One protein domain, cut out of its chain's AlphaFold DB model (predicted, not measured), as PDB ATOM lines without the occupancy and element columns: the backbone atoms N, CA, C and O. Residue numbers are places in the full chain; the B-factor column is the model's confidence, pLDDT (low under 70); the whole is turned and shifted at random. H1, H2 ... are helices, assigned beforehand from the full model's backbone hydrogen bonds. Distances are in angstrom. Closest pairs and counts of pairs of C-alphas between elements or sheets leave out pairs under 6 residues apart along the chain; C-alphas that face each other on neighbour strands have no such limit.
ATOM      1  N   VAL A 171    -120.274  47.623  62.469       55.19
ATOM      2  CA  VAL A 171    -121.443  48.505  62.643       55.19
ATOM      3  C   VAL A 171    -122.729  47.705  62.861       55.19
ATOM      4  O   VAL A 171    -123.568  48.118  63.661       55.19
ATOM      5  N   ILE A 172    -122.854  46.532  62.228       55.56
ATOM      6  CA  ILE A 172    -124.010  45.634  62.392       55.56
ATOM      7  C   ILE A 172    -124.120  45.159  63.850       55.56
ATOM      8  O   ILE A 172    -125.211  45.151  64.419       55.56
ATOM      9  N   ASP A 173    -122.988  44.849  64.486       63.31
ATOM     10  CA  ASP A 173    -122.955  44.375  65.874       63.31
ATOM     11  C   ASP A 173    -123.254  45.503  66.884       63.31
ATOM     12  O   ASP A 173    -123.847  45.271  67.939       63.31
ATOM     13  N   MET A 174    -122.928  46.761  66.549       63.72
ATOM     14  CA  MET A 174    -123.247  47.897  67.418       63.72
ATOM     15  C   MET A 174    -124.721  48.316  67.338       63.72
ATOM     16  O   MET A 174    -125.294  48.681  68.364       63.72
ATOM     17  N   PHE A 175    -125.357  48.237  66.163       69.69
ATOM     18  CA  PHE A 175    -126.798  48.497  66.045       69.69
ATOM     19  C   PHE A 175    -127.617  47.502  66.866       69.69
ATOM     20  O   PHE A 175    -128.474  47.921  67.641       69.69
ATOM     21  N   LYS A 176    -127.268  46.213  66.798       74.25
ATOM     22  CA  LYS A 176    -127.899  45.170  67.614       74.25
ATOM     23  C   LYS A 176    -127.727  45.420  69.116       74.25
ATOM     24  O   LYS A 176    -128.656  45.267  69.894       74.25
ATOM     25  N   LEU A 177    -126.553  45.892  69.529       71.62
ATOM     26  CA  LEU A 177    -126.266  46.211  70.928       71.62
ATOM     27  C   LEU A 177    -127.035  47.439  71.445       71.62
ATOM     28  O   LEU A 177    -127.319  47.532  72.638       71.62
ATOM     29  N   VAL A 178    -127.357  48.390  70.566       73.25
ATOM     30  CA  VAL A 178    -128.222  49.535  70.888       73.25
ATOM     31  C   VAL A 178    -129.682  49.096  70.991       73.25
ATOM     32  O   VAL A 178    -130.371  49.541  71.907       73.25
ATOM     33  N   GLU A 179    -130.137  48.207  70.107       79.75
ATOM     34  CA  GLU A 179    -131.462  47.580  70.199       79.75
ATOM     35  C   GLU A 179    -131.621  46.815  71.522       79.75
ATOM     36  O   GLU A 179    -132.553  47.114  72.267       79.75
ATOM     37  N   ASP A 180    -130.646  45.977  71.899       75.88
ATOM     38  CA  ASP A 180    -130.639  45.234  73.171       75.88
ATOM     39  C   ASP A 180    -130.709  46.160  74.408       75.88
ATOM     40  O   ASP A 180    -131.268  45.805  75.446       75.88
ATOM     41  N   ILE A 181    -130.105  47.354  74.342       75.31
ATOM     42  CA  ILE A 181    -130.145  48.335  75.442       75.31
ATOM     43  C   ILE A 181    -131.495  49.048  75.500       75.31
ATOM     44  O   ILE A 181    -131.982  49.333  76.597       75.31
ATOM     45  N   ASN A 182    -132.093  49.353  74.351       78.50
ATOM     46  CA  ASN A 182    -133.404  49.988  74.296       78.50
ATOM     47  C   ASN A 182    -134.491  49.028  74.793       78.50
ATOM     48  O   ASN A 182    -135.276  49.430  75.646       78.50
ATOM     49  N   GLU A 183    -134.457  47.762  74.365       79.31
ATOM     50  CA  GLU A 183    -135.357  46.703  74.845       79.31
ATOM     51  C   GLU A 183    -135.224  46.518  76.364       79.31
ATOM     52  O   GLU A 183    -136.212  46.558  77.093       79.31
ATOM     53  N   PHE A 184    -133.990  46.474  76.883       77.50
ATOM     54  CA  PHE A 184    -133.746  46.429  78.328       77.50
ATOM     55  C   PHE A 184    -134.310  47.647  79.080       77.50
ATOM     56  O   PHE A 184    -134.765  47.529  80.219       77.50
ATOM     57  N   THR A 185    -134.239  48.836  78.480       75.44
ATOM     58  CA  THR A 185    -134.724  50.075  79.107       75.44
ATOM     59  C   THR A 185    -136.252  50.119  79.124       75.44
ATOM     60  O   THR A 185    -136.839  50.531  80.122       75.44
ATOM     61  N   GLU A 186    -136.890  49.629  78.063       80.06
ATOM     62  CA  GLU A 186    -138.343  49.492  77.961       80.06
ATOM     63  C   GLU A 186    -138.881  48.436  78.945       80.06
ATOM     64  O   GLU A 186    -139.855  48.678  79.662       80.06
ATOM     65  N   ASP A 187    -138.187  47.306  79.091       77.00
ATOM     66  CA  ASP A 187    -138.502  46.283  80.094       77.00
ATOM     67  C   ASP A 187    -138.321  46.789  81.531       77.00
ATOM     68  O   ASP A 187    -139.077  46.402  82.428       77.00
ATOM     69  N   LEU A 188    -137.357  47.685  81.766       77.50
ATOM     70  CA  LEU A 188    -137.136  48.309  83.073       77.50
ATOM     71  C   LEU A 188    -138.290  49.225  83.487       77.50
ATOM     72  O   LEU A 188    -138.657  49.252  84.665       77.50
ATOM     73  N   GLU A 189    -138.852  49.969  82.536       78.62
ATOM     74  CA  GLU A 189    -140.005  50.839  82.774       78.62
ATOM     75  C   GLU A 189    -141.280  50.026  83.029       78.62
ATOM     76  O   GLU A 189    -142.086  50.396  83.887       78.62
ATOM     77  N   ASN A 190    -141.429  48.888  82.347       82.00
ATOM     78  CA  ASN A 190    -142.623  48.053  82.433       82.00
ATOM     79  C   ASN A 190    -142.603  47.056  83.607       82.00
ATOM     80  O   ASN A 190    -143.646  46.828  84.220       82.00
ATOM     81  N   ASN A 191    -141.451  46.464  83.949       81.06
ATOM     82  CA  ASN A 191    -141.325  45.439  84.995       81.06
ATOM     83  C   ASN A 191    -139.996  45.534  85.777       81.06
ATOM     84  O   ASN A 191    -139.079  44.731  85.583       81.06
ATOM     85  N   PRO A 192    -139.900  46.427  86.779       76.50
ATOM     86  CA  PRO A 192    -138.650  46.693  87.490       76.50
ATOM     87  C   PRO A 192    -138.079  45.521  88.309       76.50
ATOM     88  O   PRO A 192    -136.921  45.565  88.725       76.50
ATOM     89  N   GLN A 193    -138.869  44.473  88.569       79.19
ATOM     90  CA  GLN A 193    -138.455  43.318  89.379       79.19
ATOM     91  C   GLN A 193    -137.938  42.121  88.567       79.19
ATOM     92  O   GLN A 193    -137.332  41.229  89.159       79.19
ATOM     93  N   SER A 194    -138.137  42.086  87.244       75.25
ATOM     94  CA  SER A 194    -137.694  40.971  86.386       75.25
ATOM     95  C   SER A 194    -136.379  41.245  85.652       75.25
ATOM     96  O   SER A 194    -135.997  40.487  84.766       75.25
ATOM     97  N   ILE A 195    -135.691  42.331  85.996       79.19
ATOM     98  CA  ILE A 195    -134.564  42.837  85.215       79.19
ATOM     99  C   ILE A 195    -133.280  42.068  85.510       79.19
ATOM    100  O   ILE A 195    -132.783  42.051  86.643       79.19
ATOM    101  N   ASP A 196    -132.667  41.543  84.451       80.06
ATOM    102  CA  ASP A 196    -131.334  40.956  84.504       80.06
ATOM    103  C   ASP A 196    -130.235  42.030  84.404       80.06
ATOM    104  O   ASP A 196    -129.676  42.342  83.349       80.06
ATOM    105  N   TRP A 197    -129.877  42.592  85.559       78.88
ATOM    106  CA  TRP A 197    -128.778  43.551  85.678       78.88
ATOM    107  C   TRP A 197    -127.414  42.996  85.244       78.88
ATOM    108  O   TRP A 197    -126.499  43.786  84.980       78.88
ATOM    109  N   GLN A 198    -127.228  41.671  85.198       76.50
ATOM    110  CA  GLN A 198    -125.972  41.078  84.737       76.50
ATOM    111  C   GLN A 198    -125.852  41.180  83.217       76.50
ATOM    112  O   GLN A 198    -124.787  41.567  82.728       76.50
ATOM    113  N   LEU A 199    -126.945  40.936  82.489       77.44
ATOM    114  CA  LEU A 199    -126.991  41.066  81.032       77.44
ATOM    115  C   LEU A 199    -126.701  42.507  80.579       77.44
ATOM    116  O   LEU A 199    -125.843  42.732  79.725       77.44
ATOM    117  N   PHE A 200    -127.308  43.501  81.232       76.94
ATOM    118  CA  PHE A 200    -127.044  44.914  80.939       76.94
ATOM    119  C   PHE A 200    -125.583  45.312  81.171       76.94
ATOM    120  O   PHE A 200    -124.961  45.980  80.341       76.94
ATOM    121  N   ARG A 201    -124.989  44.866  82.286       76.81
ATOM    122  CA  ARG A 201    -123.566  45.111  82.565       76.81
ATOM    123  C   ARG A 201    -122.662  44.438  81.533       76.81
ATOM    124  O   ARG A 201    -121.669  45.046  81.131       76.81
ATOM    125  N   ALA A 202    -122.999  43.229  81.091       74.50
ATOM    126  CA  ALA A 202    -122.260  42.528  80.044       74.50
ATOM    127  C   ALA A 202    -122.332  43.280  78.702       74.50
ATOM    128  O   ALA A 202    -121.303  43.451  78.047       74.50
ATOM    129  N   ASN A 203    -123.505  43.803  78.337       74.88
ATOM    130  CA  ASN A 203    -123.699  44.589  77.116       74.88
ATOM    131  C   ASN A 203    -122.951  45.932  77.161       74.88
ATOM    132  O   ASN A 203    -122.211  46.256  76.231       74.88
ATOM    133  N   LEU A 204    -122.988  46.657  78.283       75.50
ATOM    134  CA  LEU A 204    -122.163  47.860  78.469       75.50
ATOM    135  C   LEU A 204    -120.655  47.571  78.386       75.50
ATOM    136  O   LEU A 204    -119.892  48.370  77.840       75.50
ATOM    137  N   GLN A 205    -120.202  46.426  78.902       74.62
ATOM    138  CA  GLN A 205    -118.800  46.018  78.792       74.62
ATOM    139  C   GLN A 205    -118.387  45.668  77.357       74.62
ATOM    140  O   GLN A 205    -117.216  45.856  77.020       74.62
ATOM    141  N   LYS A 206    -119.304  45.165  76.520       76.88
ATOM    142  CA  LYS A 206    -119.055  44.963  75.084       76.88
ATOM    143  C   LYS A 206    -118.871  46.305  74.374       76.88
ATOM    144  O   LYS A 206    -117.863  46.473  73.694       76.88
ATOM    145  N   ILE A 207    -119.740  47.287  74.642       73.19
ATOM    146  CA  ILE A 207    -119.598  48.663  74.120       73.19
ATOM    147  C   ILE A 207    -118.244  49.250  74.510       73.19
ATOM    148  O   ILE A 207    -117.505  49.756  73.668       73.19
ATOM    149  N   HIS A 208    -117.897  49.176  75.796       72.81
ATOM    150  CA  HIS A 208    -116.642  49.731  76.288       72.81
ATOM    151  C   HIS A 208    -115.420  49.068  75.636       72.81
ATOM    152  O   HIS A 208    -114.461  49.761  75.308       72.81
ATOM    153  N   ARG A 209    -115.446  47.742  75.439       76.19
ATOM    154  CA  ARG A 209    -114.374  47.019  74.738       76.19
ATOM    155  C   ARG A 209    -114.262  47.449  73.281       76.19
ATOM    156  O   ARG A 209    -113.166  47.803  72.875       76.19
ATOM    157  N   TYR A 210    -115.375  47.520  72.555       74.12
ATOM    158  CA  TYR A 210    -115.392  47.972  71.164       74.12
ATOM    159  C   TYR A 210    -114.764  49.365  71.006       74.12
ATOM    160  O   TYR A 210    -113.846  49.561  70.218       74.12
ATOM    161  N   TYR A 211    -115.192  50.332  71.824       68.69
ATOM    162  CA  TYR A 211    -114.645  51.688  71.749       68.69
ATOM    163  C   TYR A 211    -113.196  51.794  72.214       68.69
ATOM    164  O   TYR A 211    -112.515  52.726  71.803       68.69
ATOM    165  N   LYS A 212    -112.729  50.891  73.080       70.56
ATOM    166  CA  LYS A 212    -111.340  50.879  73.537       70.56
ATOM    167  C   LYS A 212    -110.414  50.262  72.485       70.56
ATOM    168  O   LYS A 212    -109.401  50.870  72.172       70.56
ATOM    169  N   SER A 213    -110.795  49.119  71.913       68.06
ATOM    170  CA  SER A 213    -110.024  48.420  70.878       68.06
ATOM    171  C   SER A 213    -109.916  49.239  69.592       68.06
ATOM    172  O   SER A 213    -108.809  49.454  69.110       68.06
ATOM    173  N   ASN A 214    -111.016  49.834  69.115       63.28
ATOM    174  CA  ASN A 214    -110.958  50.679  67.920       63.28
ATOM    175  C   ASN A 214    -110.125  51.951  68.145       63.28
ATOM    176  O   ASN A 214    -109.541  52.471  67.202       63.28
ATOM    177  N   LEU A 215    -110.055  52.484  69.370       55.53
ATOM    178  CA  LEU A 215    -109.244  53.673  69.652       55.53
ATOM    179  C   LEU A 215    -107.739  53.372  69.569       55.53
ATOM    180  O   LEU A 215    -106.989  54.222  69.101       55.53
ATOM    181  N   GLU A 216    -107.330  52.180  70.012       55.19
ATOM    182  CA  GLU A 216    -105.935  51.722  70.018       55.19
ATOM    183  C   GLU A 216    -105.469  51.342  68.591       55.19
ATOM    184  O   GLU A 216    -104.394  51.763  68.170       55.19
ATOM    185  N   GLU A 217    -106.313  50.686  67.785       54.91
ATOM    186  CA  GLU A 217    -105.991  50.317  66.389       54.91
ATOM    187  C   GLU A 217    -105.910  51.528  65.436       54.91
ATOM    188  O   GLU A 217    -105.090  51.555  64.515       54.91
ATOM    189  N   THR A 218    -106.702  52.583  65.678       49.88
ATOM    190  CA  THR A 218    -106.651  53.798  64.840       49.88
ATOM    191  C   THR A 218    -105.379  54.628  65.084       49.88
ATOM    192  O   THR A 218    -104.994  55.420  64.221       49.88
ATOM    193  N   GLU A 219    -104.725  54.498  66.244       52.22
ATOM    194  CA  GLU A 219    -103.468  55.204  66.534       52.22
ATOM    195  C   GLU A 219    -102.251  54.497  65.909       52.22
ATOM    196  O   GLU A 219    -101.398  55.188  65.352       52.22
ATOM    197  N   GLU A 220    -102.207  53.158  65.874       50.41
ATOM    198  CA  GLU A 220    -101.102  52.400  65.251       50.41
ATOM    199  C   GLU A 220    -101.165  52.357  63.708       50.41
ATOM    200  O   GLU A 220    -100.134  52.457  63.037       50.41
ATOM    201  N   ALA A 221    -102.360  52.281  63.106       50.19
ATOM    202  CA  ALA A 221    -102.509  52.219  61.643       50.19
ATOM    203  C   ALA A 221    -102.142  53.534  60.919       50.19
ATOM    204  O   ALA A 221    -101.867  53.539  59.713       50.19
ATOM    205  N   LEU A 222    -102.127  54.660  61.644       50.12
ATOM    206  CA  LEU A 222    -101.824  55.989  61.103       50.12
ATOM    207  C   LEU A 222    -100.328  56.329  61.073       50.12
ATOM    208  O   LEU A 222     -99.965  57.303  60.410       50.12
ATOM    209  N   GLU A 223     -99.470  55.552  61.740       49.53
ATOM    210  CA  GLU A 223     -98.017  55.780  61.750       49.53
ATOM    211  C   GLU A 223     -97.256  54.961  60.692       49.53
ATOM    212  O   GLU A 223     -96.145  55.335  60.329       49.53
TER     213      GLU A 223
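AT A GLANCE: This is residues 171 to 223 of the 335 residues of the protein "CG32459" of Drosophila busckii (UniProt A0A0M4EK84). A long helix, H2, has a shorter one, H1, folded back beside its first part, a helical hairpin whose far arm, residues 211 to 223 of H2, sticks out free. The 53 printed residues hold two named helices, H1 then H2, and no named strand: all helix. The whole is a rod spanning 50 by 19 by 12 A, only just loose, close to extended, with a radius of gyration of the C-alphas of 14.7 A.

IN THESE COORDINATES: Find C-alpha 197 at (-128.778, 43.551, 85.678); from there H2, residues 197 to 223, runs 40.8 A to C-alpha 223 at (-98.017, 55.780, 61.750). H1, residues 171 to 190, begins at C-alpha 171 at (-121.443, 48.505, 62.643) and is 29.0 A long.

HOW THE PARTS SIT: Look at residues 200 to 207, with which alone H2 touches H1; the closest C-alphas, of Leu 177 and Asn 203, are 6.9 A apart. The two run opposite ways at a shallow tilt of 26 degrees. In H1 every O i to N i+4 pair is within hydrogen-bond range, in H2 20 of 23.

THE WHOLE: The two C-alphas farthest apart, of Gln 193 and Glu 223, are 50.5 A apart. The printed part has no cut, and the link from H1 to H2 is short, with residues 189 to 194 standing free. Confidence is under 70 at residues 171 to 175, 211 and 213 to 223.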